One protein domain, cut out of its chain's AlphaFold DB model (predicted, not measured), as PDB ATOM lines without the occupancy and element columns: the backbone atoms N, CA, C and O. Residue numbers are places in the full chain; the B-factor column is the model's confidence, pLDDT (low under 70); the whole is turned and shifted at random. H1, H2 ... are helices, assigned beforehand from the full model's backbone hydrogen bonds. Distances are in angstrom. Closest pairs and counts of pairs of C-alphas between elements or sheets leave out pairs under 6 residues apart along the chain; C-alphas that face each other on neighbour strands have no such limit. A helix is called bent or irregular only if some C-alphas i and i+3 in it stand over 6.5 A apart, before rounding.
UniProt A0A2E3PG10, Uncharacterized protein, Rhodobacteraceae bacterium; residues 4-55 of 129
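Overview. This is residues 4 to 55 of the 129 residues of an uncharacterized protein of Rhodobacteraceae bacterium (UniProt A0A2E3PG10). One long, kinked helix, H2, makes a backbone along the model's length; the shorter H1 packs on it at a steep angle, and the one-turn helices H3 and H4 come after it, H3 at its far end and H4 back near H1 and H2. Before H2, the long loop of residues 12 to 22 reaches away to one end of the longest axis and folds back into H2. The printed part has 52 residues with four named helices, in the order H1, H2, H3, H4, and no named strand; the class is all helix. It is only just compact, close to loose, with a radius of gyration of the C-alphas of 11.7 A, and elongated, with spans of 37 by 20 by 16 A.

Arrangement. Start with H2, residues 23 to 40, which has a kink of 30 degrees near residue 30 and is only just irregular: C-alphas 27 and 30 are 6.7 A apart. H1, residues 4 to 11, touches H2 at its residues 26 to 30 alone; look at Val 10 and Val 30, whose C-alphas are the closest at 5.9 A. The two helices stand at a steep tilt of 50 degrees and run opposite ways. H3, residues 42 to 45, touches H2 at residues 34 to 38 of H2 alone, with the C-alphas of Arg 38 and Trp 45 closest at 5.2 A. H4, residues 50 to 53, is close to H2 but not clearly touching it, the closest C-alphas being those of Leu 34 and Lys 53, 7.1 A apart. It is also close to H1 but not clearly touching, with the C-alphas of Val 10 and Ala 52 closest at 6.7 A. H1 and H3 are only just apart, at 8.5 A, and H3 and H4 are apart. In H1 every O i to N i+4 pair is within hydrogen-bond range, in H2 12 of 14 are, and H3 and H4 are too short for such a pair.

Along the chain. Find C-alpha 23 at (5.931, -8.648, 48.902); from there H2 runs 25.4 A to C-alpha 40 at (12.720, 13.852, 39.340). Go back to C-alpha 4 at (12.313, 9.603, 58.966), where H1 begins; it is 10.5 A long and ends at Asn 11. After H2, H3 runs 4.9 A from Pro 42 to Trp 45. H4 runs 5.1 A from Glu 50 and ends at C-alpha 53 at (19.794, 3.443, 47.180).

Size, cuts and confidence. The two C-alphas farthest apart are those of Met 18 and Glu 43, at 37.2 A. The link from H1 to H2, of 11 residues, is long, while those from H2 to H3 and from H3 to H4 are tight. The printed part has no cut. Its mean pLDDT is 91.6, and no printed residue is under 70.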
ATOM      1  N   GLU A   4      13.079  10.623  58.239       95.75
ATOM      2  CA  GLU A   4      12.313   9.603  58.966       95.75
ATOM      3  C   GLU A   4      11.099   9.130  58.157       95.75
ATOM      4  O   GLU A   4      10.829   7.930  58.077       95.75
ATOM      5  N   MET A   5      10.385  10.059  57.509       95.75
ATOM      6  CA  MET A   5       9.279   9.711  56.613       95.75
ATOM      7  C   MET A   5       9.774   8.908  55.406       95.75
ATOM      8  O   MET A   5       9.157   7.907  55.047       95.75
ATOM      9  N   MET A   6      10.900   9.313  54.810       96.56
ATOM     10  CA  MET A   6      11.520   8.600  53.691       96.56
ATOM     11  C   MET A   6      11.900   7.169  54.093       96.56
ATOM     12  O   MET A   6      11.523   6.220  53.408       96.56
ATOM     13  N   ALA A   7      12.575   7.005  55.235       94.88
ATOM     14  CA  ALA A   7      12.948   5.703  55.781       94.88
ATOM     15  C   ALA A   7      11.723   4.807  56.042       94.88
ATOM     16  O   ALA A   7      11.760   3.612  55.747       94.88
ATOM     17  N   SER A   8      10.631   5.384  56.554       95.56
ATOM     18  CA  SER A   8       9.370   4.670  56.790       95.56
ATOM     19  C   SER A   8       8.748   4.144  55.492       95.56
ATOM     20  O   SER A   8       8.318   2.993  55.440       95.56
ATOM     21  N   ILE A   9       8.768   4.946  54.421       95.31
ATOM     22  CA  ILE A   9       8.280   4.532  53.097       95.31
ATOM     23  C   ILE A   9       9.139   3.379  52.560       95.31
ATOM     24  O   ILE A   9       8.634   2.287  52.318       95.31
ATOM     25  N   VAL A  10      10.456   3.571  52.432       95.19
ATOM     26  CA  VAL A  10      11.326   2.581  51.763       95.19
ATOM     27  C   VAL A  10      11.450   1.259  52.530       95.19
ATOM     28  O   VAL A  10      11.716   0.219  51.929       95.19
ATOM     29  N   ASN A  11      11.238   1.265  53.848       94.81
ATOM     30  CA  ASN A  11      11.313   0.067  54.692       94.81
ATOM     31  C   ASN A  11       9.936  -0.482  55.092       94.81
ATOM     32  O   ASN A  11       9.857  -1.485  55.809       94.81
ATOM     33  N   GLY A  12       8.857   0.149  54.627       94.31
ATOM     34  CA  GLY A  12       7.491  -0.249  54.932       94.31
ATOM     35  C   GLY A  12       7.196  -1.683  54.493       94.31
ATOM     36  O   GLY A  12       7.582  -2.122  53.409       94.31
ATOM     37  N   LYS A  13       6.483  -2.433  55.335       94.00
ATOM     38  CA  LYS A  13       6.003  -3.789  55.030       94.00
ATOM     39  C   LYS A  13       4.482  -3.806  55.138       94.00
ATOM     40  O   LYS A  13       3.957  -4.268  56.152       94.00
ATOM     41  N   PRO A  14       3.771  -3.236  54.150       94.25
ATOM     42  CA  PRO A  14       2.322  -3.162  54.209       94.25
ATOM     43  C   PRO A  14       1.713  -4.566  54.182       94.25
ATOM     44  O   PRO A  14       2.248  -5.485  53.557       94.25
ATOM     45  N   THR A  15       0.583  -4.720  54.866       95.19
ATOM     46  CA  THR A  15      -0.171  -5.973  54.935       95.19
ATOM     47  C   THR A  15      -1.467  -5.871  54.143       95.19
ATOM     48  O   THR A  15      -2.114  -4.824  54.149       95.19
ATOM     49  N   ALA A  16      -1.872  -6.955  53.481       92.88
ATOM     50  CA  ALA A  16      -3.159  -7.011  52.795       92.88
ATOM     51  C   ALA A  16      -4.328  -7.016  53.798       92.88
ATOM     52  O   ALA A  16      -4.159  -7.378  54.963       92.88
ATOM     53  N   MET A  17      -5.532  -6.655  53.338       88.81
ATOM     54  CA  MET A  17      -6.734  -6.608  54.190       88.81
ATOM     55  C   MET A  17      -7.058  -7.952  54.861       88.81
ATOM     56  O   MET A  17      -7.554  -7.968  55.980       88.81
ATOM     57  N   MET A  18      -6.739  -9.069  54.203       89.50
ATOM     58  CA  MET A  18      -6.929 -10.426  54.733       89.50
ATOM     59  C   MET A  18      -5.690 -10.970  55.473       89.50
ATOM     60  O   MET A  18      -5.599 -12.166  55.736       89.50
ATOM     61  N   GLY A  19      -4.724 -10.107  55.803       88.38
ATOM     62  CA  GLY A  19      -3.435 -10.495  56.376       88.38
ATOM     63  C   GLY A  19      -2.388 -10.878  55.323       88.38
ATOM     64  O   GLY A  19      -2.673 -10.989  54.134       88.38
ATOM     65  N   GLY A  20      -1.143 -11.052  55.774       91.31
ATOM     66  CA  GLY A  20       0.012 -11.327  54.910       91.31
ATOM     67  C   GLY A  20       0.700 -10.062  54.388       91.31
ATOM     68  O   GLY A  20       0.062  -9.040  54.144       91.31
ATOM     69  N   VAL A  21       2.028 -10.123  54.248       93.62
ATOM     70  CA  VAL A  21       2.857  -9.009  53.758       93.62
ATOM     71  C   VAL A  21       2.747  -8.907  52.238       93.62
ATOM     72  O   VAL A  21       2.887  -9.906  51.535       93.62
ATOM     73  N   ILE A  22       2.555  -7.694  51.725       94.00
ATOM     74  CA  ILE A  22       2.560  -7.410  50.287       94.00
ATOM     75  C   ILE A  22       4.018  -7.376  49.812       94.00
ATOM     76  O   ILE A  22       4.697  -6.352  49.895       94.00
ATOM     77  N   THR A  23       4.528  -8.510  49.335       92.38
ATOM     78  CA  THR A  23       5.931  -8.648  48.902       92.38
ATOM     79  C   THR A  23       6.264  -7.784  47.689       92.38
ATOM     80  O   THR A  23       7.371  -7.247  47.617       92.38
ATOM     81  N   SER A  24       5.296  -7.571  46.791       90.62
ATOM     82  CA  SER A  24       5.451  -6.704  45.615       90.62
ATOM     83  C   SER A  24       5.763  -5.252  45.983       90.62
ATOM     84  O   SER A  24       6.416  -4.559  45.211       90.62
ATOM     85  N   TYR A  25       5.404  -4.791  47.187       92.75
ATOM     86  CA  TYR A  25       5.775  -3.450  47.636       92.75
ATOM     87  C   TYR A  25       7.297  -3.275  47.694       92.75
ATOM     88  O   TYR A  25       7.838  -2.323  47.138       92.75
ATOM     89  N   GLN A  26       7.998  -4.218  48.327       91.12
ATOM     90  CA  GLN A  26       9.458  -4.177  48.442       91.12
ATOM     91  C   GLN A  26      10.161  -4.581  47.138       91.12
ATOM     92  O   GLN A  26      11.262  -4.108  46.873       91.12
ATOM     93  N   GLN A  27       9.544  -5.446  46.327       88.81
ATOM     94  CA  GLN A  27      10.150  -5.976  45.098       88.81
ATOM     95  C   GLN A  27       9.944  -5.087  43.868       88.81
ATOM     96  O   GLN A  27      10.780  -5.114  42.971       88.81
ATOM     97  N   GLU A  28       8.861  -4.310  43.817       86.75
ATOM     98  CA  GLU A  28       8.481  -3.518  42.642       86.75
ATOM     99  C   GLU A  28       8.258  -2.046  42.995       86.75
ATOM    100  O   GLU A  28       8.888  -1.167  42.405       86.75
ATOM    101  N   SER A  29       7.394  -1.755  43.976       89.81
ATOM    102  CA  SER A  29       6.996  -0.375  44.277       89.81
ATOM    103  C   SER A  29       8.145   0.467  44.827       89.81
ATOM    104  O   SER A  29       8.342   1.591  44.369       89.81
ATOM    105  N   VAL A  30       8.915  -0.060  45.787       92.25
ATOM    106  CA  VAL A  30      10.061   0.647  46.383       92.25
ATOM    107  C   VAL A  30      11.157   0.908  45.342       92.25
ATOM    108  O   VAL A  30      11.539   2.069  45.209       92.25
ATOM    109  N   PRO A  31      11.629  -0.078  44.551       90.31
ATOM    110  CA  PRO A  31      12.596   0.179  43.483       90.31
ATOM    111  C   PRO A  31      12.153   1.250  42.476       90.31
ATOM    112  O   PRO A  31      12.946   2.134  42.154       90.31
ATOM    113  N   ARG A  32      10.888   1.218  42.026       87.19
ATOM    114  CA  ARG A  32      10.339   2.232  41.104       87.19
ATOM    115  C   ARG A  32      10.277   3.614  41.745       87.19
ATOM    116  O   ARG A  32      10.735   4.583  41.154       87.19
ATOM    117  N   PHE A  33       9.774   3.693  42.977       91.38
ATOM    118  CA  PHE A  33       9.733   4.939  43.741       91.38
ATOM    119  C   PHE A  33      11.129   5.551  43.906       91.38
ATOM    120  O   PHE A  33      11.299   6.753  43.726       91.38
ATOM    121  N   LEU A  34      12.135   4.733  44.226       92.44
ATOM    122  CA  LEU A  34      13.513   5.193  44.369       92.44
ATOM    123  C   LEU A  34      14.062   5.755  43.056       92.44
ATOM    124  O   LEU A  34      14.703   6.802  43.080       92.44
ATOM    125  N   GLU A  35      13.782   5.108  41.925       88.12
ATOM    126  CA  GLU A  35      14.188   5.606  40.608       88.12
ATOM    127  C   GLU A  35      13.492   6.931  40.255       88.12
ATOM    128  O   GLU A  35      14.144   7.878  39.805       88.12
ATOM    129  N   ASP A  36      12.193   7.045  40.536       86.69
ATOM    130  CA  ASP A  36      11.439   8.282  40.316       86.69
ATOM    131  C   ASP A  36      11.957   9.430  41.193       86.69
ATOM    132  O   ASP A  36      12.093  10.560  40.714       86.69
ATOM    133  N   VAL A  37      12.277   9.155  42.461       91.62
ATOM    134  CA  VAL A  37      12.887  10.130  43.379       91.62
ATOM    135  C   VAL A  37      14.271  10.540  42.888       91.62
ATOM    136  O   VAL A  37      14.558  11.735  42.828       91.62
ATOM    137  N   ARG A  38      15.111   9.572  42.504       89.94
ATOM    138  CA  ARG A  38      16.466   9.814  41.993       89.94
ATOM    139  C   ARG A  38      16.451  10.749  40.786       89.94
ATOM    140  O   ARG A  38      17.267  11.665  40.729       89.94
ATOM    141  N   ARG A  39      15.527  10.523  39.848       83.69
ATOM    142  CA  ARG A  39      15.425  11.292  38.600       83.69
ATOM    143  C   ARG A  39      14.758  12.645  38.761       83.69
ATOM    144  O   ARG A  39      15.290  13.651  38.306       83.69
ATOM    145  N   ASN A  40      13.585  12.672  39.384       84.69
ATOM    146  CA  ASN A  40      12.720  13.852  39.340       84.69
ATOM    147  C   ASN A  40      12.888  14.753  40.569       84.69
ATOM    148  O   ASN A  40      12.520  15.925  40.532       84.69
ATOM    149  N   TYR A  41      13.443  14.224  41.664       90.31
ATOM    150  CA  TYR A  41      13.530  14.919  42.946       90.31
ATOM    151  C   TYR A  41      14.923  14.752  43.581       90.31
ATOM    152  O   TYR A  41      15.040  14.184  44.672       90.31
ATOM    153  N   PRO A  42      15.995  15.280  42.955       89.50
ATOM    154  CA  PRO A  42      17.372  15.096  43.430       89.50
ATOM    155  C   PRO A  42      17.595  15.592  44.866       89.50
ATOM    156  O   PRO A  42      18.419  15.042  45.593       89.50
ATOM    157  N   GLU A  43      16.828  16.584  45.325       92.62
ATOM    158  CA  GLU A  43      16.857  17.034  46.722       92.62
ATOM    159  C   GLU A  43      16.303  15.982  47.696       92.62
ATOM    160  O   GLU A  43      16.850  15.796  48.782       92.62
ATOM    161  N   LEU A  44      15.265  15.237  47.300       94.31
ATOM    162  CA  LEU A  44      14.737  14.122  48.091       94.31
ATOM    163  C   LEU A  44      15.653  12.895  48.028       94.31
ATOM    164  O   LEU A  44      15.731  12.145  48.997       94.31
ATOM    165  N   TRP A  45      16.393  12.708  46.934       94.56
ATOM    166  CA  TRP A  45      17.375  11.626  46.822       94.56
ATOM    167  C   TRP A  45      18.480  11.714  47.888       94.56
ATOM    168  O   TRP A  45      18.953  10.692  48.390       94.56
ATOM    169  N   LYS A  46      18.854  12.934  48.298       94.25
ATOM    170  CA  LYS A  46      19.861  13.170  49.350       94.25
ATOM    171  C   LYS A  46      19.455  12.597  50.710       94.25
ATOM    172  O   LYS A  46      20.336  12.257  51.491       94.25
ATOM    173  N   ILE A  47      18.154  12.475  50.982       95.88
ATOM    174  CA  ILE A  47      17.624  11.967  52.259       95.88
ATOM    175  C   ILE A  47      17.199  10.491  52.197       95.88
ATOM    176  O   ILE A  47      16.671   9.967  53.177       95.88
ATOM    177  N   VAL A  48      17.400   9.815  51.061       95.62
ATOM    178  CA  VAL A  48      17.167   8.370  50.934       95.62
ATOM    179  C   VAL A  48      18.256   7.606  51.707       95.62
ATOM    180  O   VAL A  48      19.434   7.913  51.521       95.62
ATOM    181  N   PRO A  49      17.904   6.604  52.538       93.88
ATOM    182  CA  PRO A  49      18.884   5.744  53.207       93.88
ATOM    183  C   PRO A  49      19.830   5.048  52.218       93.88
ATOM    184  O   PRO A  49      19.387   4.549  51.184       93.88
ATOM    185  N   GLU A  50      21.127   4.977  52.523       90.44
ATOM    186  CA  GLU A  50      22.134   4.404  51.609       90.44
ATOM    187  C   GLU A  50      21.853   2.937  51.242       90.44
ATOM    188  O   GLU A  50      21.988   2.542  50.084       90.44
ATOM    189  N   ASP A  51      21.371   2.137  52.193       89.50
ATOM    190  CA  ASP A  51      20.951   0.750  51.963       89.50
ATOM    191  C   ASP A  51      19.729   0.648  51.030       89.50
ATOM    192  O   ASP A  51      19.527  -0.365  50.355       89.50
ATOM    193  N   ALA A  52      18.903   1.697  50.975       90.00
ATOM    194  CA  ALA A  52      17.793   1.806  50.038       90.00
ATOM    195  C   ALA A  52      18.260   2.182  48.637       90.00
ATOM    196  O   ALA A  52      17.728   1.645  47.669       90.00
ATOM    197  N   LYS A  53      19.289   3.022  48.498       89.69
ATOM    198  CA  LYS A  53      19.794   3.443  47.180       89.69
ATOM    199  C   LYS A  53      20.263   2.267  46.318       89.69
ATOM    200  O   LYS A  53      20.048   2.280  45.111       89.69
ATOM    201  N   ALA A  54      20.817   1.220  46.930       84.81
ATOM    202  CA  ALA A  54      21.224  -0.004  46.231       84.81
ATOM    203  C   ALA A  54      20.047  -0.845  45.692       84.81
ATOM    204  O   ALA A  54      20.255  -1.739  44.876       84.81
ATOM    205  N   ARG A  55      18.814  -0.577  46.145       85.38
ATOM    206  CA  ARG A  55      17.593  -1.285  45.724       85.38
ATOM    207  C   ARG A  55      16.943  -0.673  44.483       85.38
ATOM    208  O   ARG A  55      15.920  -1.188  44.037       85.38
TER     209      ARG A  55